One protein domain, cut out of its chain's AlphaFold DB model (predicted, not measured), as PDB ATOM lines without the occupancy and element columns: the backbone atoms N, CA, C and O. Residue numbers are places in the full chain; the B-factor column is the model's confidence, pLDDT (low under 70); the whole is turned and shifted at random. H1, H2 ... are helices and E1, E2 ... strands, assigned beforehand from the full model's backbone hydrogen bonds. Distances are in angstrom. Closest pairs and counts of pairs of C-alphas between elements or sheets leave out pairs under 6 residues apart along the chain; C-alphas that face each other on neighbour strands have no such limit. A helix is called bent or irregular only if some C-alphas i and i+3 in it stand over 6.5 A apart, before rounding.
ATOM      1  N   ILE A  18     170.985 178.855 140.849       95.12
ATOM      2  CA  ILE A  18     171.662 178.726 139.558       95.12
ATOM      3  C   ILE A  18     170.595 178.834 138.468       95.12
ATOM      4  O   ILE A  18     169.750 177.946 138.343       95.12
ATOM      5  N   LEU A  19     170.636 179.921 137.700       94.88
ATOM      6  CA  LEU A  19     169.726 180.175 136.587       94.88
ATOM      7  C   LEU A  19     170.097 179.313 135.371       94.88
ATOM      8  O   LEU A  19     171.240 179.325 134.907       94.88
ATOM      9  N   LEU A  20     169.107 178.594 134.850       92.00
ATOM     10  CA  LEU A  20     169.193 177.678 133.715       92.00
ATOM     11  C   LEU A  20     168.112 177.987 132.662       92.00
ATOM     12  O   LEU A  20     167.058 178.528 133.008       92.00
ATOM     13  N   PRO A  21     168.327 177.607 131.388       86.25
ATOM     14  CA  PRO A  21     167.268 177.607 130.382       86.25
ATOM     15  C   PRO A  21     166.167 176.613 130.732       86.25
ATOM     16  O   PRO A  21     166.462 175.504 131.186       86.25
ATOM     17  N   ASP A  22     164.912 176.970 130.465       77.62
ATOM     18  CA  ASP A  22     163.778 176.059 130.613       77.62
ATOM     19  C   ASP A  22     163.977 174.773 129.786       77.62
ATOM     20  O   ASP A  22     164.419 174.793 128.634       77.62
ATOM     21  N   GLY A  23     163.681 173.631 130.406       68.56
ATOM     22  CA  GLY A  23     163.921 172.304 129.847       68.56
ATOM     23  C   GLY A  23     162.711 171.391 129.982       68.56
ATOM     24  O   GLY A  23     161.882 171.547 130.879       68.56
ATOM     25  N   TRP A  24     162.630 170.391 129.104       63.19
ATOM     26  CA  TRP A  24     161.587 169.366 129.165       63.19
ATOM     27  C   TRP A  24     161.827 168.470 130.387       63.19
ATOM     28  O   TRP A  24     162.644 167.549 130.346       63.19
ATOM     29  N   LEU A  25     161.129 168.763 131.487       52.09
ATOM     30  CA  LEU A  25     161.190 168.005 132.737       52.09
ATOM     31  C   LEU A  25     160.640 166.584 132.552       52.09
ATOM     32  O   LEU A  25     159.448 166.331 132.717       52.09
ATOM     33  N   PHE A  26     161.533 165.640 132.262       51.22
ATOM     34  CA  PHE A  26     161.256 164.224 132.456       51.22
ATOM     35  C   PHE A  26     161.465 163.865 133.931       51.22
ATOM     36  O   PHE A  26     162.535 164.103 134.491       51.22
ATOM     37  N   ILE A  27     160.439 163.293 134.561       54.09
ATOM     38  CA  ILE A  27     160.563 162.666 135.878       54.09
ATOM     39  C   ILE A  27     160.848 161.184 135.611       54.09
ATOM     40  O   ILE A  27     159.933 160.493 135.164       54.09
ATOM     41  N   PRO A  28     162.075 160.681 135.843       54.28
ATOM     42  CA  PRO A  28     162.362 159.269 135.635       54.28
ATOM     43  C   PRO A  28     161.558 158.415 136.617       54.28
ATOM     44  O   PRO A  28     161.502 158.718 137.816       54.28
ATOM     45  N   ASP A  29     160.967 157.330 136.113       54.47
ATOM     46  CA  ASP A  29     160.344 156.302 136.943       54.47
ATOM     47  C   ASP A  29     161.406 155.716 137.877       54.47
ATOM     48  O   ASP A  29     162.310 154.990 137.457       54.47
ATOM     49  N   LYS A  30     161.324 156.074 139.164       55.44
ATOM     50  CA  LYS A  30     162.333 155.714 140.164       55.44
ATOM     51  C   LYS A  30     162.294 154.222 140.484       55.44
ATOM     52  O   LYS A  30     161.719 153.797 141.491       55.44
ATOM     53  N   ASN A  31     162.997 153.439 139.671       58.22
ATOM     54  CA  ASN A  31     163.474 152.119 140.051       58.22
ATOM     55  C   ASN A  31     164.246 152.246 141.370       58.22
ATOM     56  O   ASN A  31     165.257 152.941 141.449       58.22
ATOM     57  N   LYS A  32     163.754 151.579 142.421       59.19
ATOM     58  CA  LYS A  32     164.150 151.801 143.829       59.19
ATOM     59  C   LYS A  32     165.625 151.515 144.159       59.19
ATOM     60  O   LYS A  32     166.030 151.737 145.296       59.19
ATOM     61  N   ASN A  33     166.395 151.034 143.187       68.88
ATOM     62  CA  ASN A  33     167.765 150.561 143.349       68.88
ATOM     63  C   ASN A  33     168.807 151.458 142.648       68.88
ATOM     64  O   ASN A  33     169.993 151.212 142.833       68.88
ATOM     65  N   GLN A  34     168.397 152.448 141.842       76.94
ATOM     66  CA  GLN A  34     169.341 153.314 141.118       76.94
ATOM     67  C   GLN A  34     169.945 154.395 142.023       76.94
ATOM     68  O   GLN A  34     169.242 155.015 142.826       76.94
ATOM     69  N   THR A  35     171.239 154.672 141.855       82.88
ATOM     70  CA  THR A  35     171.906 155.788 142.546       82.88
ATOM     71  C   THR A  35     171.650 157.130 141.851       82.88
ATOM     72  O   THR A  35     171.370 157.193 140.654       82.88
ATOM     73  N   ASN A  36     171.806 158.247 142.579       82.06
ATOM     74  CA  ASN A  36     171.739 159.584 141.969       82.06
ATOM     75  C   ASN A  36     172.743 159.745 140.815       82.06
ATOM     76  O   ASN A  36     172.431 160.429 139.847       82.06
ATOM     77  N   ALA A  37     173.922 159.116 140.903       82.69
ATOM     78  CA  ALA A  37     174.932 159.172 139.852       82.69
ATOM     79  C   ALA A  37     174.451 158.474 138.569       82.69
ATOM     80  O   ALA A  37     174.527 159.068 137.500       82.69
ATOM     81  N   GLU A  38     173.883 157.268 138.674       84.12
ATOM     82  CA  GLU A  38     173.284 156.561 137.530       84.12
ATOM     83  C   GLU A  38     172.158 157.371 136.881       84.12
ATOM     84  O   GLU A  38     172.156 157.533 135.664       84.12
ATOM     85  N   ILE A  39     171.245 157.932 137.685       85.81
ATOM     86  CA  ILE A  39     170.129 158.751 137.181       85.81
ATOM     87  C   ILE A  39     170.654 160.006 136.466       85.81
ATOM     88  O   ILE A  39     170.144 160.369 135.411       85.81
ATOM     89  N   ILE A  40     171.696 160.658 136.995       85.75
ATOM     90  CA  ILE A  40     172.333 161.804 136.331       85.75
ATOM     91  C   ILE A  40     172.938 161.389 134.979       85.75
ATOM     92  O   ILE A  40     172.726 162.089 133.991       85.75
ATOM     93  N   MET A  41     173.662 160.266 134.903       87.12
ATOM     94  CA  MET A  41     174.262 159.797 133.643       87.12
ATOM     95  C   MET A  41     173.197 159.432 132.601       87.12
ATOM     96  O   MET A  41     173.337 159.792 131.436       87.12
ATOM     97  N   ASP A  42     172.121 158.763 133.018       86.69
ATOM     98  CA  ASP A  42     170.996 158.390 132.154       86.69
ATOM     99  C   ASP A  42     170.264 159.627 131.602       86.69
ATOM    100  O   ASP A  42     170.044 159.740 130.394       86.69
ATOM    101  N   LEU A  43     169.991 160.620 132.459       86.88
ATOM    102  CA  LEU A  43     169.408 161.902 132.050       86.88
ATOM    103  C   LEU A  43     170.319 162.685 131.090       86.88
ATOM    104  O   LEU A  43     169.822 163.277 130.135       86.88
ATOM    105  N   ILE A  44     171.637 162.689 131.309       87.56
ATOM    106  CA  ILE A  44     172.593 163.367 130.417       87.56
ATOM    107  C   ILE A  44     172.671 162.672 129.055       87.56
ATOM    108  O   ILE A  44     172.708 163.349 128.028       87.56
ATOM    109  N   ASP A  45     172.692 161.342 129.030       86.50
ATOM    110  CA  ASP A  45     172.809 160.565 127.799       86.50
ATOM    111  C   ASP A  45     171.546 160.638 126.924       86.50
ATOM    112  O   ASP A  45     171.632 160.775 125.698       86.50
ATOM    113  N   ASN A  46     170.379 160.482 127.559       83.38
ATOM    114  CA  ASN A  46     169.136 160.092 126.895       83.38
ATOM    115  C   ASN A  46     168.033 161.173 126.974       83.38
ATOM    116  O   ASN A  46     167.028 161.060 126.274       83.38
ATOM    117  N   HIS A  47     168.203 162.229 127.782       84.56
ATOM    118  CA  HIS A  47     167.196 163.276 128.008       84.56
ATOM    119  C   HIS A  47     167.751 164.703 127.822       84.56
ATOM    120  O   HIS A  47     168.925 164.911 127.510       84.56
ATOM    121  N   CYS A  48     166.876 165.707 127.972       84.44
ATOM    122  CA  CYS A  48     167.202 167.125 127.806       84.44
ATOM    123  C   CYS A  48     168.275 167.593 128.808       84.44
ATOM    124  O   CYS A  48     168.141 167.412 130.018       84.44
ATOM    125  N   PHE A  49     169.305 168.270 128.302       88.38
ATOM    126  CA  PHE A  49     170.487 168.716 129.034       88.38
ATOM    127  C   PHE A  49     170.153 169.712 130.151       88.38
ATOM    128  O   PHE A  49     170.737 169.636 131.230       88.38
ATOM    129  N   SER A  50     169.158 170.587 129.946       87.81
ATOM    130  CA  SER A  50     168.634 171.445 131.021       87.81
ATOM    131  C   SER A  50     168.038 170.598 132.150       87.81
ATOM    132  O   SER A  50     168.464 170.736 133.294       87.81
ATOM    133  N   ALA A  51     167.133 169.660 131.849       84.19
ATOM    134  CA  ALA A  51     166.522 168.801 132.866       84.19
ATOM    135  C   ALA A  51     167.570 167.947 133.610       84.19
ATOM    136  O   ALA A  51     167.489 167.788 134.829       84.19
ATOM    137  N   ALA A  52     168.595 167.471 132.899       88.06
ATOM    138  CA  ALA A  52     169.720 166.745 133.474       88.06
ATOM    139  C   ALA A  52     170.572 167.617 134.421       88.06
ATOM    140  O   ALA A  52     170.868 167.193 135.539       88.06
ATOM    141  N   LEU A  53     170.908 168.856 134.033       90.94
ATOM    142  CA  LEU A  53     171.614 169.815 134.895       90.94
ATOM    143  C   LEU A  53     170.761 170.254 136.096       90.94
ATOM    144  O   LEU A  53     171.267 170.283 137.219       90.94
ATOM    145  N   HIS A  54     169.465 170.520 135.895       89.75
ATOM    146  CA  HIS A  54     168.506 170.780 136.974       89.75
ATOM    147  C   HIS A  54     168.489 169.624 137.982       89.75
ATOM    148  O   HIS A  54     168.518 169.867 139.190       89.75
ATOM    149  N   PHE A  55     168.471 168.370 137.517       87.38
ATOM    150  CA  PHE A  55     168.520 167.208 138.400       87.38
ATOM    151  C   PHE A  55     169.870 167.092 139.118       87.38
ATOM    152  O   PHE A  55     169.870 166.893 140.332       87.38
ATOM    153  N   ALA A  56     170.998 167.261 138.419       87.50
ATOM    154  CA  ALA A  56     172.344 167.142 138.986       87.50
ATOM    155  C   ALA A  56     172.640 168.200 140.065       87.50
ATOM    156  O   ALA A  56     173.133 167.861 141.139       87.50
ATOM    157  N   ILE A  57     172.275 169.464 139.824       88.50
ATOM    158  CA  ILE A  57     172.402 170.554 140.807       88.50
ATOM    159  C   ILE A  57     171.486 170.309 142.008       88.50
ATOM    160  O   ILE A  57     171.910 170.441 143.157       88.50
ATOM    161  N   ASN A  58     170.233 169.913 141.767       87.12
ATOM    162  CA  ASN A  58     169.283 169.674 142.851       87.12
ATOM    163  C   ASN A  58     169.545 168.357 143.608       87.12
ATOM    164  O   ASN A  58     169.042 168.209 144.720       87.12
ATOM    165  N   ASN A  59     170.351 167.430 143.075       83.25
ATOM    166  CA  ASN A  59     170.679 166.126 143.671       83.25
ATOM    167  C   ASN A  59     172.188 165.814 143.545       83.25
ATOM    168  O   ASN A  59     172.550 164.818 142.912       83.25
ATOM    169  N   PRO A  60     173.077 166.633 144.142       74.81
ATOM    170  CA  PRO A  60     174.514 166.478 143.975       74.81
ATOM    171  C   PRO A  60     174.998 165.130 144.513       74.81
ATOM    172  O   PRO A  60     174.462 164.583 145.483       74.81
ATOM    173  N   ILE A  61     176.043 164.610 143.878       71.06
ATOM    174  CA  ILE A  61     176.701 163.366 144.276       71.06
ATOM    175  C   ILE A  61     177.482 163.624 145.589       71.06
ATOM    176  O   ILE A  61     178.016 164.722 145.774       71.06
ATOM    177  N   PRO A  62     177.524 162.670 146.545       63.62
ATOM    178  CA  PRO A  62     178.299 162.821 147.780       63.62
ATOM    179  C   PRO A  62     179.779 163.158 147.496       63.62
ATOM    180  O   PRO A  62     180.311 162.697 146.489       63.62
ATOM    181  N   PRO A  63     180.462 163.938 148.358       55.69
ATOM    182  CA  PRO A  63     180.164 164.156 149.778       55.69
ATOM    183  C   PRO A  63     179.369 165.438 150.107       55.69
ATOM    184  O   PRO A  63     179.363 165.854 151.261       55.69
ATOM    185  N   ILE A  64     178.684 166.075 149.148       58.16
ATOM    186  CA  ILE A  64     178.021 167.395 149.313       58.16
ATOM    187  C   ILE A  64     176.689 167.317 150.112       58.16
ATOM    188  O   ILE A  64     175.682 167.954 149.795       58.16
ATOM    189  N   ILE A  65     176.666 166.508 151.173       51.19
ATOM    190  CA  ILE A  65     175.545 166.336 152.101       51.19
ATOM    191  C   ILE A  65     175.796 167.233 153.321       51.19
ATOM    192  O   ILE A  65     176.669 166.945 154.130       51.19
ATOM    193  N   GLY A  66     175.009 168.305 153.472       52.75
ATOM    194  CA  GLY A  66     174.970 169.110 154.706       52.75
ATOM    195  C   GLY A  66     175.440 170.567 154.611       52.75
ATOM    196  O   GLY A  66     175.360 171.273 155.612       52.75
ATOM    197  N   SER A  67     175.877 171.062 153.444       60.56
ATOM    198  CA  SER A  67     176.129 172.506 153.287       60.56
ATOM    199  C   SER A  67     174.827 173.305 153.411       60.56
ATOM    200  O   SER A  67     173.849 173.012 152.721       60.56
ATOM    201  N   GLN A  68     174.838 174.337 154.259       62.25
ATOM    202  CA  GLN A  68     173.723 175.277 154.427       62.25
ATOM    203  C   GLN A  68     173.476 176.091 153.142       62.25
ATOM    204  O   GLN A  68     172.333 176.365 152.794       62.25
ATOM    205  N   TYR A  69     174.544 176.382 152.393       70.19
ATOM    206  CA  TYR A  69     174.546 177.173 151.158       70.19
ATOM    207  C   TYR A  69     174.449 176.293 149.901       70.19
ATOM    208  O   TYR A  69     175.118 176.546 148.901       70.19
ATOM    209  N   ARG A  70     173.674 175.199 149.949       77.44
ATOM    210  CA  ARG A  70     173.518 174.272 148.815       77.44
ATOM    211  C   ARG A  70     172.792 174.961 147.649       77.44
ATOM    212  O   ARG A  70     171.626 175.323 147.828       77.44
ATOM    213  N   PRO A  71     173.416 175.080 146.459       86.50
ATOM    214  CA  PRO A  71     172.756 175.681 145.312       86.50
ATOM    215  C   PRO A  71     171.535 174.886 144.842       86.50
ATOM    216  O   PRO A  71     171.500 173.658 144.965       86.50
ATOM    217  N   ARG A  72     170.546 175.581 144.276       90.75
ATOM    218  CA  ARG A  72     169.379 174.980 143.611       90.75
ATOM    219  C   ARG A  72     169.196 175.541 142.204       90.75
ATOM    220  O   ARG A  72     169.451 176.716 141.961       90.75
ATOM    221  N   ALA A  73     168.760 174.699 141.275       92.25
ATOM    222  CA  ALA A  73     168.511 175.102 139.894       92.25
ATOM    223  C   ALA A  73     167.135 175.771 139.747       92.25
ATOM    224  O   ALA A  73     166.136 175.231 140.230       92.25
ATOM    225  N   VAL A  74     167.090 176.909 139.052       93.06
ATOM    226  CA  VAL A  74     165.896 177.731 138.800       93.06
ATOM    227  C   VAL A  74     165.836 178.116 137.318       93.06
ATOM    228  O   VAL A  74     166.884 178.335 136.712       93.06
ATOM    229  N   SER A  75     164.644 178.209 136.724       90.56
ATOM    230  CA  SER A  75     164.486 178.761 135.369       90.56
ATOM    231  C   SER A  75     163.992 180.207 135.394       90.56
ATOM    232  O   SER A  75     163.492 180.689 136.416       90.56
ATOM    233  N   TRP A  76     164.098 180.916 134.267       89.69
ATOM    234  CA  TRP A  76     163.618 182.299 134.191       89.69
ATOM    235  C   TRP A  76     162.104 182.398 134.431       89.69
ATOM    236  O   TRP A  76     161.659 183.297 135.143       89.69
ATOM    237  N   MET A  77     161.319 181.419 133.964       86.06
ATOM    238  CA  MET A  77     159.880 181.347 134.245       86.06
ATOM    239  C   MET A  77     159.582 181.316 135.757       86.06
ATOM    240  O   MET A  77     158.637 181.956 136.219       86.06
ATOM    241  N   ASN A  78     160.403 180.633 136.567       88.06
ATOM    242  CA  ASN A  78     160.245 180.660 138.026       88.06
ATOM    243  C   ASN A  78     160.549 182.047 138.624       88.06
ATOM    244  O   ASN A  78     159.882 182.449 139.577       88.06
ATOM    245  N   LEU A  79     161.520 182.781 138.065       91.06
ATOM    246  CA  LEU A  79     161.883 184.140 138.492       91.06
ATOM    247  C   LEU A  79     160.852 185.198 138.059       91.06
ATOM    248  O   LEU A  79     160.774 186.260 138.671       91.06
ATOM    249  N   GLU A  80     160.052 184.936 137.026       89.31
ATOM    250  CA  GLU A  80     158.907 185.782 136.662       89.31
ATOM    251  C   GLU A  80     157.691 185.515 137.560       89.31
ATOM    252  O   GLU A  80     157.008 186.457 137.957       89.31
ATOM    253  N   ILE A  81     157.461 184.254 137.948       90.75
ATOM    254  CA  ILE A  81     156.402 183.865 138.896       90.75
ATOM    255  C   ILE A  81     156.713 184.342 140.327       90.75
ATOM    256  O   ILE A  81     155.800 184.739 141.049       90.75
ATOM    257  N   ASN A  82     157.982 184.318 140.747       90.88
ATOM    258  CA  ASN A  82     158.420 184.821 142.050       90.88
ATOM    259  C   ASN A  82     159.677 185.712 141.920       90.88
ATOM    260  O   ASN A  82     160.799 185.227 142.099       90.88
ATOM    261  N   PRO A  83     159.505 187.024 141.655       92.19
ATOM    262  CA  PRO A  83     160.613 187.960 141.453       92.19
ATOM    263  C   PRO A  83     161.592 188.090 142.623       92.19
ATOM    264  O   PRO A  83     162.747 188.430 142.386       92.19
ATOM    265  N   HIS A  84     161.181 187.781 143.858       90.75
ATOM    266  CA  HIS A  84     162.063 187.838 145.032       90.75
ATOM    267  C   HIS A  84     163.236 186.850 144.950       90.75
ATOM    268  O   HIS A  84     164.281 187.083 145.544       90.75
ATOM    269  N   LEU A  85     163.100 185.772 144.169       92.38
ATOM    270  CA  LEU A  85     164.166 184.790 143.963       92.38
ATOM    271  C   LEU A  85     165.340 185.331 143.129       92.38
ATOM    272  O   LEU A  85     166.387 184.692 143.081       92.38
ATOM    273  N   LYS A  86     165.200 186.490 142.469       93.94
ATOM    274  CA  LYS A  86     166.275 187.099 141.660       93.94
ATOM    275  C   LYS A  86     167.474 187.524 142.508       93.94
ATOM    276  O   LYS A  86     168.607 187.407 142.044       93.94
ATOM    277  N   ASP A  87     167.231 187.922 143.756       91.25
ATOM    278  CA  ASP A  87     168.279 188.276 144.716       91.25
ATOM    279  C   ASP A  87     169.066 187.050 145.213       91.25
ATOM    280  O   ASP A  87     170.218 187.192 145.618       91.25
ATOM    281  N   ASP A  88     168.500 185.840 145.141       93.38
ATOM    282  CA  ASP A  88     169.199 184.592 145.482       93.38
ATOM    283  C   ASP A  88     170.062 184.043 144.319       93.38
ATOM    284  O   ASP A  88     170.868 183.133 144.531       93.38
ATOM    285  N   VAL A  89     169.930 184.555 143.085       95.69
ATOM    286  CA  VAL A  89     170.674 184.043 141.913       95.69
ATOM    287  C   VAL A  89     172.150 184.436 141.982       95.69
ATOM    288  O   VAL A  89     172.503 185.606 141.858       95.69
ATOM    289  N   VAL A  90     173.023 183.432 142.112       95.00
ATOM    290  CA  VAL A  90     174.486 183.604 142.207       95.00
ATOM    291  C   VAL A  90     175.252 183.121 140.980       95.00
ATOM    292  O   VAL A  90     176.389 183.541 140.764       95.00
ATOM    293  N   ALA A  91     174.651 182.268 140.152       95.56
ATOM    294  CA  ALA A  91     175.238 181.831 138.891       95.56
ATOM    295  C   ALA A  91     174.175 181.721 137.795       95.56
ATOM    296  O   ALA A  91     173.007 181.464 138.083       95.56
ATOM    297  N   ALA A  92     174.584 181.881 136.539       95.44
ATOM    298  CA  ALA A  92     173.709 181.726 135.383       95.44
ATOM    299  C   ALA A  92     174.408 180.981 134.239       95.44
ATOM    300  O   ALA A  92     175.598 181.178 133.980       95.44
ATOM    301  N   ILE A  93     173.648 180.136 133.543       94.38
ATOM    302  CA  ILE A  93     174.106 179.392 132.371       94.38
ATOM    303  C   ILE A  93     173.521 180.034 131.116       94.38
ATOM    304  O   ILE A  93     172.303 180.136 130.972       94.38
ATOM    305  N   PHE A  94     174.396 180.487 130.220       91.38
ATOM    306  CA  PHE A  94     174.033 181.203 128.999       91.38
ATOM    307  C   PHE A  94     174.134 180.245 127.798       91.38
ATOM    308  O   PHE A  94     175.248 179.951 127.351       91.38
ATOM    309  N   PRO A  95     173.014 179.728 127.259       87.12
ATOM    310  CA  PRO A  95     173.014 179.042 125.973       87.12
ATOM    311  C   PRO A  95     173.405 180.032 124.871       87.12
ATOM    312  O   PRO A  95     172.661 180.963 124.559       87.12
ATOM    313  N   ILE A  96     174.585 179.837 124.281       80.44
ATOM    314  CA  ILE A  96     175.074 180.683 123.191       80.44
ATOM    315  C   ILE A  96     175.008 179.964 121.858       80.44
ATOM    316  O   ILE A  96     175.106 178.740 121.750       80.44
ATOM    317  N   VAL A  97     174.836 180.780 120.833       71.56
ATOM    318  CA  VAL A  97     174.638 180.377 119.454       71.56
ATOM    319  C   VAL A  97     175.916 180.676 118.667       71.56
ATOM    320  O   VAL A  97     176.607 181.662 118.919       71.56
ATOM    321  N   GLY A  98     176.277 179.789 117.735       61.47
ATOM    322  CA  GLY A  98     177.374 180.025 116.791       61.47
ATOM    323  C   GLY A  98     178.794 180.129 117.373       61.47
ATOM    324  O   GLY A  98     179.675 180.611 116.670       61.47
ATOM    325  N   TRP A  99     179.062 179.695 118.611       66.81
ATOM    326  CA  TRP A  99     180.408 179.754 119.208       66.81
ATOM    327  C   TRP A  99     181.299 178.573 118.795       66.81
ATOM    328  O   TRP A  99     180.877 177.421 118.874       66.81
ATOM    329  N   LYS A 100     182.537 178.864 118.357       56.09
ATOM    330  CA  LYS A 100     183.435 177.895 117.687       56.09
ATOM    331  C   LYS A 100     184.902 177.979 118.131       56.09
ATOM    332  O   LYS A 100     185.802 177.660 117.361       56.09
ATOM    333  N   ARG A 101     185.177 178.430 119.362       63.19
ATOM    334  CA  ARG A 101     186.508 178.205 119.955       63.19
ATOM    335  C   ARG A 101     186.607 176.744 120.408       63.19
ATOM    336  O   ARG A 101     185.657 176.219 120.988       63.19
ATOM    337  N   SER A 102     187.753 176.119 120.157       59.38
ATOM    338  CA  SER A 102     188.149 174.801 120.678       59.38
ATOM    339  C   SER A 102     188.635 174.859 122.135       59.38
ATOM    340  O   SER A 102     188.685 173.841 122.822       59.38
ATOM    341  N   GLU A 103     188.959 176.059 122.617       70.88
ATOM    342  CA  GLU A 103     189.504 176.338 123.945       70.88
ATOM    343  C   GLU A 103     188.464 176.957 124.892       70.88
ATOM    344  O   GLU A 103     187.515 177.621 124.466       70.88
ATOM    345  N   ILE A 104     188.675 176.771 126.200       78.19
ATOM    346  CA  ILE A 104     187.902 177.442 127.250       78.19
ATOM    347  C   ILE A 104     188.401 178.885 127.374       78.19
ATOM    348  O   ILE A 104     189.552 179.110 127.743       78.19
ATOM    349  N   LEU A 105     187.529 179.865 127.140       80.19
ATOM    350  CA  LEU A 105     187.838 181.272 127.395       80.19
ATOM    351  C   LEU A 105     187.442 181.639 128.831       80.19
ATOM    352  O   LEU A 105     186.303 181.414 129.236       80.19
ATOM    353  N   ARG A 106     188.360 182.237 129.591       81.56
ATOM    354  CA  ARG A 106     188.089 182.855 130.900       81.56
ATOM    355  C   ARG A 106     188.324 184.361 130.775       81.56
ATOM    356  O   ARG A 106     189.337 184.764 130.211       81.56
ATOM    357  N   LEU A 107     187.380 185.180 131.246       79.69
ATOM    358  CA  LEU A 107     187.485 186.646 131.202       79.69
ATOM    359  C   LEU A 107     187.831 187.187 132.592       79.69
ATOM    360  O   LEU A 107     186.941 187.383 133.424       79.69
ATOM    361  N   ASP A 108     189.116 187.433 132.840       66.50
ATOM    362  CA  ASP A 108     189.608 187.949 134.121       66.50
ATOM    363  C   ASP A 108     189.550 189.484 134.182       66.50
ATOM    364  O   ASP A 108     190.075 190.185 133.315       66.50
ATOM    365  N   SER A 109     188.987 190.017 135.268       58.28
ATOM    366  CA  SER A 109     188.683 191.446 135.475       58.28
ATOM    367  C   SER A 109     189.897 192.393 135.543       58.28
ATOM    368  O   SER A 109     189.735 193.608 135.671       58.28
ATOM    369  N   ASN A 110     191.113 191.849 135.465       53.00
ATOM    370  CA  ASN A 110     192.373 192.561 135.692       53.00
ATOM    371  C   ASN A 110     193.096 192.989 134.400       53.00
ATOM    372  O   ASN A 110     194.073 193.737 134.474       53.00
ATOM    373  N   GLN A 111     192.642 192.561 133.216       49.16
ATOM    374  CA  GLN A 111     193.213 193.015 131.943       49.16
ATOM    375  C   GLN A 111     192.680 194.409 131.568       49.16
ATOM    376  O   GLN A 111     191.711 194.548 130.833       49.16
ATOM    377  N   ARG A 112     193.329 195.458 132.094       45.81
ATOM    378  CA  ARG A 112     193.119 196.869 131.691       45.81
ATOM    379  C   ARG A 112     194.261 197.470 130.857       45.81
ATOM    380  O   ARG A 112     194.206 198.649 130.526       45.81
ATOM    381  N   ASN A 113     195.294 196.685 130.548       37.81
ATOM    382  CA  ASN A 113     196.532 197.154 129.918       37.81
ATOM    383  C   ASN A 113     196.849 196.343 128.647       37.81
ATOM    384  O   ASN A 113     197.663 195.420 128.689       37.81
ATOM    385  N   GLY A 114     196.216 196.700 127.530       39.25
ATOM    386  CA  GLY A 114     196.480 196.165 126.189       39.25
ATOM    387  C   GLY A 114     195.450 196.692 125.186       39.25
ATOM    388  O   GLY A 114     194.298 196.875 125.562       39.25
ATOM    389  N   ASP A 115     195.848 196.947 123.936       39.03
ATOM    390  CA  ASP A 115     194.973 197.533 122.896       39.03
ATOM    391  C   ASP A 115     193.895 196.567 122.340       39.03
ATOM    392  O   ASP A 115     193.092 196.960 121.491       39.03
ATOM    393  N   ASP A 116     193.835 195.321 122.827       44.28
ATOM    394  CA  ASP A 116     192.795 194.330 122.497       44.28
ATOM    395  C   ASP A 116     191.495 194.565 123.295       44.28
ATOM    396  O   ASP A 116     190.947 193.677 123.950       44.28
ATOM    397  N   ASP A 117     190.960 195.781 123.177       46.41
ATOM    398  CA  ASP A 117     189.628 196.203 123.641       46.41
ATOM    399  C   ASP A 117     188.520 195.614 122.722       46.41
ATOM    400  O   ASP A 117     187.624 196.313 122.236       46.41
ATOM    401  N   ASP A 118     188.612 194.315 122.405       51.03
ATOM    402  CA  ASP A 118     187.688 193.594 121.522       51.03
ATOM    403  C   ASP A 118     186.627 192.853 122.374       51.03
ATOM    404  O   ASP A 118     186.912 191.803 122.961       51.03
ATOM    405  N   PRO A 119     185.398 193.401 122.509       58.25
ATOM    406  CA  PRO A 119     184.391 192.896 123.445       58.25
ATOM    407  C   PRO A 119     183.966 191.463 123.122       58.25
ATOM    408  O   PRO A 119     183.759 191.104 121.957       58.25
ATOM    409  N   CYS A 120     183.770 190.650 124.163       71.69
ATOM    410  CA  CYS A 120     183.425 189.236 124.041       71.69
ATOM    411  C   CYS A 120     181.924 189.060 123.733       71.69
ATOM    412  O   CYS A 120     181.143 188.542 124.531       71.69
ATOM    413  N   ASN A 121     181.527 189.539 122.551       73.00
ATOM    414  CA  ASN A 121     180.163 189.523 122.040       73.00
ATOM    415  C   ASN A 121     179.746 188.117 121.584       73.00
ATOM    416  O   ASN A 121     180.155 187.649 120.517       73.00
ATOM    417  N   ILE A 122     178.884 187.473 122.369       74.75
ATOM    418  CA  ILE A 122     178.216 186.200 122.056       74.75
ATOM    419  C   ILE A 122     176.854 186.449 121.400       74.75
ATOM    420  O   ILE A 122     176.152 187.380 121.788       74.75
ATOM    421  N   GLU A 123     176.448 185.608 120.445       74.94
ATOM    422  CA  GLU A 123     175.047 185.567 120.006       74.94
ATOM    423  C   GLU A 123     174.230 184.788 121.047       74.94
ATOM    424  O   GLU A 123     174.544 183.639 121.374       74.94
ATOM    425  N   MET A 124     173.200 185.428 121.602       76.12
ATOM    426  CA  MET A 124     172.302 184.804 122.570       76.12
ATOM    427  C   MET A 124     171.323 183.862 121.876       76.12
ATOM    428  O   MET A 124     170.683 184.228 120.883       76.12
ATOM    429  N   HIS A 125     171.100 182.694 122.479       77.75
ATOM    430  CA  HIS A 125     169.931 181.887 122.148       77.75
ATOM    431  C   HIS A 125     168.635 182.657 122.445       77.75
ATOM    432  O   HIS A 125     168.571 183.461 123.380       77.75
ATOM    433  N   HIS A 126     167.591 182.442 121.639       72.94
ATOM    434  CA  HIS A 126     166.372 183.253 121.691       72.94
ATOM    435  C   HIS A 126     165.705 183.247 123.077       72.94
ATOM    436  O   HIS A 126     165.084 184.244 123.450       72.94
ATOM    437  N   CYS A 127     165.848 182.161 123.849       76.19
ATOM    438  CA  CYS A 127     165.206 182.011 125.153       76.19
ATOM    439  C   CYS A 127     165.707 183.034 126.183       76.19
ATOM    440  O   CYS A 127     164.985 183.337 127.126       76.19
ATOM    441  N   MET A 128     166.909 183.589 125.987       81.44
ATOM    442  CA  MET A 128     167.520 184.593 126.863       81.44
ATOM    443  C   MET A 128     167.006 186.021 126.617       81.44
ATOM    444  O   MET A 128     167.305 186.908 127.408       81.44
ATOM    445  N   ARG A 129     166.244 186.293 125.546       77.00
ATOM    446  CA  ARG A 129     165.881 187.680 125.168       77.00
ATOM    447  C   ARG A 129     164.901 188.359 126.132       77.00
ATOM    448  O   ARG A 129     164.853 189.583 126.179       77.00
ATOM    449  N   SER A 130     164.149 187.591 126.922       77.81
ATOM    450  CA  SER A 130     163.348 188.115 128.039       77.81
ATOM    451  C   SER A 130     164.148 188.280 129.339       77.81
ATOM    452  O   SER A 130     163.645 188.886 130.288       77.81
ATOM    453  N   TRP A 131     165.378 187.755 129.412       86.56
ATOM    454  CA  TRP A 131     166.141 187.692 130.654       86.56
ATOM    455  C   TRP A 131     166.777 189.045 130.951       86.56
ATOM    456  O   TRP A 131     167.665 189.538 130.258       86.56
ATOM    457  N   LYS A 132     166.326 189.654 132.039       87.75
ATOM    458  CA  LYS A 132     166.814 190.944 132.511       87.75
ATOM    459  C   LYS A 132     167.979 190.737 133.470       87.75
ATOM    460  O   LYS A 132     167.823 190.846 134.683       87.75
ATOM    461  N   PHE A 133     169.153 190.421 132.930       87.62
ATOM    462  CA  PHE A 133     170.370 190.132 133.703       87.62
ATOM    463  C   PHE A 133     170.736 191.219 134.729       87.62
ATOM    464  O   PHE A 133     171.309 190.920 135.769       87.62
ATOM    465  N   GLN A 134     170.367 192.475 134.466       86.50
ATOM    466  CA  GLN A 134     170.534 193.610 135.377       86.50
ATOM    467  C   GLN A 134     169.685 193.537 136.662       86.50
ATOM    468  O   GLN A 134     169.962 194.280 137.596       86.50
ATOM    469  N   GLU A 135     168.670 192.667 136.721       90.31
ATOM    470  CA  GLU A 135     167.859 192.407 137.920       90.31
ATOM    471  C   GLU A 135     168.474 191.308 138.823       90.31
ATOM    472  O   GLU A 135     167.925 191.020 139.881       90.31
ATOM    473  N   LEU A 136     169.600 190.684 138.437       92.88
ATOM    474  CA  LEU A 136     170.255 189.593 139.180       92.88
ATOM    475  C   LEU A 136     171.392 190.129 140.071       92.88
ATOM    476  O   LEU A 136     172.574 190.002 139.745       92.88
ATOM    477  N   LEU A 137     171.035 190.768 141.189       88.94
ATOM    478  CA  LEU A 137     171.963 191.580 141.994       88.94
ATOM    479  C   LEU A 137     173.142 190.805 142.615       88.94
ATOM    480  O   LEU A 137     174.208 191.387 142.809       88.94
ATOM    481  N   ASN A 138     172.978 189.511 142.910       91.94
ATOM    482  CA  ASN A 138     174.013 188.665 143.523       91.94
ATOM    483  C   ASN A 138     174.752 187.749 142.528       91.94
ATOM    484  O   ASN A 138     175.484 186.855 142.960       91.94
ATOM    485  N   LEU A 139     174.604 187.964 141.215       94.00
ATOM    486  CA  LEU A 139     175.246 187.151 140.179       94.00
ATOM    487  C   LEU A 139     176.783 187.252 140.247       94.00
ATOM    488  O   LEU A 139     177.349 188.327 140.074       94.00
ATOM    489  N   ARG A 140     177.465 186.117 140.448       92.50
ATOM    490  CA  ARG A 140     178.937 186.005 140.555       92.50
ATOM    491  C   ARG A 140     179.580 185.179 139.453       92.50
ATOM    492  O   ARG A 140     180.761 185.377 139.182       92.50
ATOM    493  N   VAL A 141     178.835 184.270 138.824       94.50
ATOM    494  CA  VAL A 141     179.366 183.357 137.800       94.50
ATOM    495  C   VAL A 141     178.463 183.317 136.575       94.50
ATOM    496  O   VAL A 141     177.259 183.098 136.690       94.50
ATOM    497  N   VAL A 142     179.055 183.456 135.392       94.81
ATOM    498  CA  VAL A 142     178.396 183.190 134.109       94.81
ATOM    499  C   VAL A 142     179.151 182.076 133.394       94.81
ATOM    500  O   VAL A 142     180.358 182.180 133.168       94.81
ATOM    501  N   VAL A 143     178.433 181.017 133.018       94.38
ATOM    502  CA  VAL A 143     178.961 179.936 132.174       94.38
ATOM    503  C   VAL A 143     178.222 179.956 130.846       94.38
ATOM    504  O   VAL A 143     177.057 179.573 130.769       94.38
ATOM    505  N   ALA A 144     178.895 180.424 129.802       91.12
ATOM    506  CA  ALA A 144     178.366 180.452 128.446       91.12
ATOM    507  C   ALA A 144     178.835 179.214 127.669       91.12
ATOM    508  O   ALA A 144     179.996 178.821 127.777       91.12
ATOM    509  N   LEU A 145     177.954 178.572 126.900       90.38
ATOM    510  CA  LEU A 145     178.301 177.369 126.133       90.38
ATOM    511  C   LEU A 145     177.466 177.198 124.855       90.38
ATOM    512  O   LEU A 145     176.280 177.541 124.871       90.38
ATOM    513  N   PRO A 146     178.037 176.615 123.781       83.75
ATOM    514  CA  PRO A 146     177.261 176.029 122.694       83.75
ATOM    515  C   PRO A 146     176.240 175.058 123.284       83.75
ATOM    516  O   PRO A 146     176.605 174.046 123.891       83.75
ATOM    517  N   TRP A 147     174.959 175.402 123.188       86.50
ATOM    518  CA  TRP A 147     173.923 174.636 123.865       86.50
ATOM    519  C   TRP A 147     173.570 173.371 123.062       86.50
ATOM    520  O   TRP A 147     173.324 173.479 121.863       86.50
ATOM    521  N   PRO A 148     173.551 172.169 123.673       82.50
ATOM    522  CA  PRO A 148     173.532 170.920 122.910       82.50
ATOM    523  C   PRO A 148     172.148 170.494 122.391       82.50
ATOM    524  O   PRO A 148     172.084 169.584 121.566       82.50
ATOM    525  N   ASP A 149     171.060 171.110 122.862       79.88
ATOM    526  CA  ASP A 149     169.682 170.660 122.615       79.88
ATOM    527  C   ASP A 149     168.783 171.733 122.000       79.88
ATOM    528  O   ASP A 149     168.981 172.927 122.199       79.88
ATOM    529  N   LEU A 150     167.702 171.297 121.355       69.31
ATOM    530  CA  LEU A 150     166.573 172.172 121.050       69.31
ATOM    531  C   LEU A 150     165.890 172.611 122.358       69.31
ATOM    532  O   LEU A 150     165.295 171.798 123.069       69.31
ATOM    533  N   ILE A 151     165.970 173.904 122.675       68.12
ATOM    534  CA  ILE A 151     165.215 174.530 123.772       68.12
ATOM    535  C   ILE A 151     163.772 174.778 123.286       68.12
ATOM    536  O   ILE A 151     163.590 175.228 122.152       68.12
ATOM    537  N   PRO A 152     162.731 174.478 124.089       55.19
ATOM    538  CA  PRO A 152     161.339 174.655 123.674       55.19
ATOM    539  C   PRO A 152     160.976 176.117 123.379       55.19
ATOM    540  O   PRO A 152     161.090 176.993 124.234       55.19
ATOM    541  N   HIS A 153     160.422 176.361 122.189       56.34
ATOM    542  CA  HIS A 153     159.782 177.632 121.859       56.34
ATOM    543  C   HIS A 153     158.453 177.796 122.604       56.34
ATOM    544  O   HIS A 153     157.437 177.200 122.239       56.34
ATOM    545  N   HIS A 154     158.419 178.694 123.586       46.34
ATOM    546  CA  HIS A 154     157.187 179.124 124.255       46.34
ATOM    547  C   HIS A 154     156.402 180.170 123.427       46.34
ATOM    548  O   HIS A 154     156.026 181.229 123.925       46.34
ATOM    549  N   GLY A 155     156.141 179.861 122.149       41.84
ATOM    550  CA  GLY A 155     155.305 180.653 121.234       41.84
ATOM    551  C   GLY A 155     155.933 180.920 119.859       41.84
ATOM    552  O   GLY A 155     157.144 180.790 119.677       41.84
ATOM    553  N   GLY A 162     164.862 196.109 116.653       52.00
ATOM    554  CA  GLY A 162     165.597 196.705 117.775       52.00
ATOM    555  C   GLY A 162     165.852 195.810 118.996       52.00
ATOM    556  O   GLY A 162     166.451 196.293 119.949       52.00
ATOM    557  N   GLU A 163     165.457 194.530 118.998       57.69
ATOM    558  CA  GLU A 163     165.929 193.580 120.026       57.69
ATOM    559  C   GLU A 163     167.403 193.198 119.770       57.69
ATOM    560  O   GLU A 163     167.715 192.560 118.759       57.69
ATOM    561  N   ASP A 164     168.306 193.569 120.687       62.44
ATOM    562  CA  ASP A 164     169.716 193.164 120.637       62.44
ATOM    563  C   ASP A 164     169.853 191.657 120.895       62.44
ATOM    564  O   ASP A 164     169.551 191.138 121.970       62.44
ATOM    565  N   ILE A 165     170.336 190.940 119.881       69.75
ATOM    566  CA  ILE A 165     170.540 189.485 119.924       69.75
ATOM    567  C   ILE A 165     171.938 189.081 120.429       69.75
ATOM    568  O   ILE A 165     172.261 187.894 120.443       69.75
ATOM    569  N   TYR A 166     172.765 190.049 120.832       74.00
ATOM    570  CA  TYR A 166     174.120 189.835 121.344       74.00
ATOM    571  C   TYR A 166     174.252 190.292 122.794       74.00
ATOM    572  O   TYR A 166     173.582 191.228 123.224       74.00
ATOM    573  N   VAL A 167     175.172 189.663 123.520       78.00
ATOM    574  CA  VAL A 167     175.630 190.114 124.838       78.00
ATOM    575  C   VAL A 167     177.146 190.239 124.823       78.00
ATOM    576  O   VAL A 167     177.843 189.293 124.465       78.00
ATOM    577  N   ASP A 168     177.656 191.385 125.273       81.81
ATOM    578  CA  ASP A 168     179.063 191.524 125.634       81.81
ATOM    579  C   ASP A 168     179.314 190.882 127.004       81.81
ATOM    580  O   ASP A 168     178.884 191.397 128.043       81.81
ATOM    581  N   LEU A 169     180.044 189.768 127.016       83.62
ATOM    582  CA  LEU A 169     180.464 189.110 128.250       83.62
ATOM    583  C   LEU A 169     181.531 189.899 129.025       83.62
ATOM    584  O   LEU A 169     181.629 189.739 130.244       83.62
ATOM    585  N   SER A 170     182.293 190.785 128.373       81.69
ATOM    586  CA  SER A 170     183.280 191.624 129.063       81.69
ATOM    587  C   SER A 170     182.598 192.560 130.071       81.69
ATOM    588  O   SER A 170     183.100 192.738 131.182       81.69
ATOM    589  N   SER A 171     181.388 193.049 129.772       84.12
ATOM    590  CA  SER A 171     180.547 193.840 130.685       84.12
ATOM    591  C   SER A 171     180.181 193.147 132.012       84.12
ATOM    592  O   SER A 171     179.851 193.832 132.985       84.12
ATOM    593  N   PHE A 172     180.253 191.811 132.080       88.44
ATOM    594  CA  PHE A 172     180.094 191.040 133.317       88.44
ATOM    595  C   PHE A 172     181.426 190.953 134.077       88.44
ATOM    596  O   PHE A 172     181.469 191.264 135.269       88.44
ATOM    597  N   SER A 173     182.531 190.645 133.388       85.94
ATOM    598  CA  SER A 173     183.876 190.609 133.992       85.94
ATOM    599  C   SER A 173     184.288 191.963 134.596       85.94
ATOM    600  O   SER A 173     184.789 192.023 135.717       85.94
ATOM    601  N   ILE A 174     183.944 193.076 133.936       84.12
ATOM    602  CA  ILE A 174     184.152 194.449 134.437       84.12
ATOM    603  C   ILE A 174     183.413 194.714 135.768       84.12
ATOM    604  O   ILE A 174     183.855 195.551 136.556       84.12
ATOM    605  N   LYS A 175     182.322 193.989 136.055       86.00
ATOM    606  CA  LYS A 175     181.576 194.048 137.329       86.00
ATOM    607  C   LYS A 175     182.119 193.084 138.398       86.00
ATOM    608  O   LYS A 175     181.524 192.973 139.463       86.00
ATOM    609  N   GLY A 176     183.218 192.377 138.124       87.06
ATOM    610  CA  GLY A 176     183.777 191.345 139.004       87.06
ATOM    611  C   GLY A 176     183.073 189.985 138.914       87.06
ATOM    612  O   GLY A 176     183.320 189.119 139.749       87.06
ATOM    613  N   ILE A 177     182.207 189.782 137.916       90.81
ATOM    614  CA  ILE A 177     181.487 188.521 137.697       90.81
ATOM    615  C   ILE A 177     182.393 187.586 136.891       90.81
ATOM    616  O   ILE A 177     182.828 187.927 135.792       90.81
ATOM    617  N   ARG A 178     182.682 186.393 137.415       92.06
ATOM    618  CA  ARG A 178     183.556 185.412 136.763       92.06
ATOM    619  C   ARG A 178     182.865 184.829 135.533       92.06
ATOM    620  O   ARG A 178     181.863 184.128 135.668       92.06
ATOM    621  N   VAL A 179     183.414 185.069 134.343       91.19
ATOM    622  CA  VAL A 179     182.867 184.519 133.095       91.19
ATOM    623  C   VAL A 179     183.762 183.421 132.536       91.19
ATOM    624  O   VAL A 179     184.958 183.627 132.328       91.19
ATOM    625  N   THR A 180     183.156 182.268 132.250       91.56
ATOM    626  CA  THR A 180     183.770 181.168 131.495       91.56
ATOM    627  C   THR A 180     182.939 180.884 130.245       91.56
ATOM    628  O   THR A 180     181.728 180.702 130.351       91.56
ATOM    629  N   VAL A 181     183.575 180.807 129.075       88.88
ATOM    630  CA  VAL A 181     182.948 180.353 127.827       88.88
ATOM    631  C   VAL A 181     183.525 178.996 127.440       88.88
ATOM    632  O   VAL A 181     184.739 178.854 127.285       88.88
ATOM    633  N   LEU A 182     182.659 177.994 127.309       89.56
ATOM    634  CA  LEU A 182     183.039 176.621 126.990       89.56
ATOM    635  C   LEU A 182     183.176 176.407 125.468       89.56
ATOM    636  O   LEU A 182     182.465 177.046 124.689       89.56
ATOM    637  N   PRO A 183     184.074 175.509 125.026       84.88
ATOM    638  CA  PRO A 183     184.299 175.223 123.614       84.88
ATOM    639  C   PRO A 183     183.199 174.368 122.975       84.88
ATOM    640  O   PRO A 183     182.459 173.660 123.662       84.88
ATOM    641  N   ASN A 184     183.133 174.375 121.640       83.38
ATOM    642  CA  ASN A 184     182.236 173.488 120.893       83.38
ATOM    643  C   ASN A 184     182.827 172.080 120.744       83.38
ATOM    644  O   ASN A 184     183.474 171.756 119.753       83.38
ATOM    645  N   ILE A 185     182.552 171.213 121.718       86.50
ATOM    646  CA  ILE A 185     183.040 169.825 121.716       86.50
ATOM    647  C   ILE A 185     182.362 168.904 120.677       86.50
ATOM    648  O   ILE A 185     182.730 167.736 120.593       86.50
ATOM    649  N   PHE A 186     181.373 169.388 119.914       86.19
ATOM    650  CA  PHE A 186     180.636 168.604 118.909       86.19
ATOM    651  C   PHE A 186     181.074 168.901 117.461       86.19
ATOM    652  O   PHE A 186     180.472 168.384 116.519       86.19
ATOM    653  N   SER A 464     177.818 160.819 120.911       78.75
ATOM    654  CA  SER A 464     178.597 159.993 121.835       78.75
ATOM    655  C   SER A 464     178.315 160.446 123.269       78.75
ATOM    656  O   SER A 464     178.604 161.587 123.636       78.75
ATOM    657  N   LYS A 465     177.785 159.537 124.098       83.56
ATOM    658  CA  LYS A 465     177.447 159.754 125.523       83.56
ATOM    659  C   LYS A 465     178.549 160.499 126.294       83.56
ATOM    660  O   LYS A 465     178.273 161.419 127.063       83.56
ATOM    661  N   ASN A 466     179.812 160.174 126.012       86.06
ATOM    662  CA  ASN A 466     180.985 160.773 126.651       86.06
ATOM    663  C   ASN A 466     181.090 162.297 126.440       86.06
ATOM    664  O   ASN A 466     181.582 162.990 127.327       86.06
ATOM    665  N   LEU A 467     180.611 162.843 125.315       88.25
ATOM    666  CA  LEU A 467     180.666 164.286 125.053       88.25
ATOM    667  C   LEU A 467     179.656 165.056 125.911       88.25
ATOM    668  O   LEU A 467     180.050 165.991 126.604       88.25
ATOM    669  N   ARG A 468     178.382 164.639 125.961       89.81
ATOM    670  CA  ARG A 468     177.381 165.276 126.846       89.81
ATOM    671  C   ARG A 468     177.790 165.191 128.322       89.81
ATOM    672  O   ARG A 468     177.646 166.177 129.042       89.81
ATOM    673  N   ARG A 469     178.385 164.073 128.758       90.19
ATOM    674  CA  ARG A 469     178.943 163.929 130.118       90.19
ATOM    675  C   ARG A 469     180.122 164.870 130.378       90.19
ATOM    676  O   ARG A 469     180.113 165.563 131.391       90.19
ATOM    677  N   LYS A 470     181.079 164.972 129.447       90.31
ATOM    678  CA  LYS A 470     182.196 165.933 129.513       90.31
ATOM    679  C   LYS A 470     181.699 167.382 129.578       90.31
ATOM    680  O   LYS A 470     182.199 168.158 130.386       90.31
ATOM    681  N   LEU A 471     180.683 167.740 128.787       91.69
ATOM    682  CA  LEU A 471     180.075 169.074 128.816       91.69
ATOM    683  C   LEU A 471     179.413 169.368 130.166       91.69
ATOM    684  O   LEU A 471     179.636 170.435 130.730       91.69
ATOM    685  N   ALA A 472     178.644 168.418 130.710       91.75
ATOM    686  CA  ALA A 472     178.038 168.551 132.035       91.75
ATOM    687  C   ALA A 472     179.102 168.707 133.135       91.75
ATOM    688  O   ALA A 472     178.975 169.593 133.978       91.75
ATOM    689  N   GLY A 473     180.181 167.918 133.084       90.69
ATOM    690  CA  GLY A 473     181.331 168.055 133.981       90.69
ATOM    691  C   GLY A 473     181.960 169.446 133.914       90.69
ATOM    692  O   GLY A 473     182.088 170.105 134.942       90.69
ATOM    693  N   MET A 474     182.266 169.936 132.708       92.69
ATOM    694  CA  MET A 474     182.840 171.272 132.484       92.69
ATOM    695  C   MET A 474     181.914 172.410 132.944       92.69
ATOM    696  O   MET A 474     182.393 173.395 133.512       92.69
ATOM    697  N   VAL A 475     180.599 172.279 132.743       93.12
ATOM    698  CA  VAL A 475     179.586 173.227 133.243       93.12
ATOM    699  C   VAL A 475     179.575 173.258 134.768       93.12
ATOM    700  O   VAL A 475     179.736 174.326 135.359       93.12
ATOM    701  N   LEU A 476     179.411 172.099 135.409       91.00
ATOM    702  CA  LEU A 476     179.311 171.998 136.865       91.00
ATOM    703  C   LEU A 476     180.616 172.472 137.520       91.00
ATOM    704  O   LEU A 476     180.574 173.330 138.399       91.00
ATOM    705  N   GLN A 477     181.771 172.022 137.021       89.44
ATOM    706  CA  GLN A 477     183.087 172.489 137.459       89.44
ATOM    707  C   GLN A 477     183.199 174.017 137.400       89.44
ATOM    708  O   GLN A 477     183.553 174.634 138.400       89.44
ATOM    709  N   SER A 478     182.839 174.640 136.273       91.69
ATOM    710  CA  SER A 478     182.934 176.098 136.102       91.69
ATOM    711  C   SER A 478     182.040 176.876 137.077       91.69
ATOM    712  O   SER A 478     182.422 177.954 137.531       91.69
ATOM    713  N   ILE A 479     180.874 176.327 137.440       91.44
ATOM    714  CA  ILE A 479     179.970 176.929 138.432       91.44
ATOM    715  C   ILE A 479     180.542 176.792 139.844       91.44
ATOM    716  O   ILE A 479     180.660 177.790 140.552       91.44
ATOM    717  N   PHE A 480     180.913 175.582 140.267       87.31
ATOM    718  CA  PHE A 480     181.365 175.349 141.640       87.31
ATOM    719  C   PHE A 480     182.763 175.944 141.913       87.31
ATOM    720  O   PHE A 480     182.946 176.555 142.964       87.31
ATOM    721  N   GLU A 481     183.699 175.911 140.947       87.31
ATOM    722  CA  GLU A 481     184.956 176.690 141.005       87.31
ATOM    723  C   GLU A 481     184.692 178.203 141.048       87.31
ATOM    724  O   GLU A 481     185.437 178.950 141.682       87.31
ATOM    725  N   GLY A 482     183.654 178.682 140.356       87.12
ATOM    726  CA  GLY A 482     183.267 180.093 140.340       87.12
ATOM    727  C   GLY A 482     182.621 180.581 141.641       87.12
ATOM    728  O   GLY A 482     182.746 181.758 141.966       87.12
ATOM    729  N   LEU A 483     181.961 179.690 142.384       87.94
ATOM    730  CA  LEU A 483     181.301 179.976 143.665       87.94
ATOM    731  C   LEU A 483     182.161 179.629 144.897       87.94
ATOM    732  O   LEU A 483     181.668 179.745 146.016       87.94
ATOM    733  N   GLU A 484     183.411 179.191 144.702       85.50
ATOM    734  CA  GLU A 484     184.324 178.712 145.760       85.50
ATOM    735  C   GLU A 484     183.747 177.544 146.594       85.50
ATOM    736  O   GLU A 484     184.081 177.347 147.763       85.50
TER     737      GLU A 484
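This is residues 18 to 155, 162 to 186 and 464 to 484 of the 532 residues of an uncharacterized protein of Hymenolepis diminuta (UniProt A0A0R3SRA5). A strongly twisted, branched sheet of eight strands runs through the middle, with H2 and H7 on one face, H1 packed on those two away from the sheet, and the short helix H6 on the opposite face. The strands E5 and E7 branch off near the last residues of the long strand E3, while long loops, residues 21 to 35 and 108 to 120, reach to the two ends of the longest axis. The printed part has 184 residues with seven named helices and eight named strands, in the order E1 H1 H2 E2 H3 H4 E3 E4 E5 H5 E6 E7 H6 E8 H7. The sheet mixes parallel and antiparallel pairs, and the class is mixed, helices and strands. The whole is compact, with a radius of gyration of the C-alphas of 16.6 A and spans of 58 by 39 by 38 A.

Start at E1, residues 18 to 20; E2, residues 72 to 75, lies on one side of it and E3, residues 89 to 97, on the other. Both are parallel to E1: look for N 20 and O 74 at 2.9 A, and N 19 and O 91 at 2.9 A. Between E1 and E2 come H1, residues 36 to 46, and H2, residues 49 to 58, which form a strand-helix-strand unit with them, two parallel neighbour strands joined through helices, its crossover right-handed. H1 and H2 are a helical hairpin and touch, closest at the C-alphas of Leu 43 and Ala 52, 5.1 A, at a shallow tilt of 10 degrees, opposite ways. H2 is on the sheet at a height of 8.7 A, over E1 and E2. H3, residues 76 to 81, only just on the sheet with 5 pairs of C-alphas within 10 A, and H4, residues 83 to 88, only graze it. E3 has three neighbours: E1 and E5, residues 121 to 124, on one side, and E6, residues 141 to 146, on the other. E5 is antiparallel to it, with N 97 and O 123 at 2.9 A; E6 is parallel, with N 94 and O 143 at 2.9 A. H5, residues 126 to 130, is irregular, C-alphas 127 and 130 being 7.0 A apart; it is on the sheet and near H3. E7, residues 166 to 168, is antiparallel to E5, with N 122 and O 167 at 3.0 A. H6, residues 170 to 173, is on the sheet, over none of its strands. E8, residues 178 to 181, is parallel to E6, with N 142 and O 178 at 2.9 A, and antiparallel to the edge strand E4, residues 105 to 107, with N 181 and O 105 at 2.8 A. H7, residues 465 to 482, is on the same face as H2, at a height of 10.3 A over the sheet, and runs along E6 at 12 degrees on the local plane. With residues 465 to 472 alone it touches H1, closest at the C-alphas of Asp 45 and Lys 465, 5.2 A. In H1, H2, H3 and H7 every O i to N i+4 pair is within hydrogen-bond range; H4 has 0 of 2 but 2 of 3 O i to N i+3 pairs, H5 has 0 of 1 but 1 of 2, and H6 is too short for an O i to N i+4 pair.

Find C-alpha 18, where E1 begins, at (171.662, 178.726, 139.558). H1 measures 15.3 A from first to last C-alpha and H2 13.9 A. E3 starts at C-alpha 89, (170.674, 184.043, 141.913), and spans 23.1 A; E6 spans 16.9 A. H7, 25.8 A, ends at C-alpha 482, (183.267, 180.093, 140.340).

The C-alphas of Lys 32 and Asp 115 are the two farthest apart, 59.0 A. Residues 156 to 161 are not printed, with 19.4 A from C-alpha 155 to C-alpha 162; residues 187 to 463 are not printed either, with 9.3 A from C-alpha 186 to C-alpha 464. Of the links that are printed whole, E1 to H1, H2 to E2 and E4 to E5 are long, and residues 63 to 69 stand free. The mean pLDDT of the printed part is 78.9; look for values under 70 at residues 23 to 33, 62 to 68, 98 to 102, 108 to 119, 150 to 155 and 162 to 165.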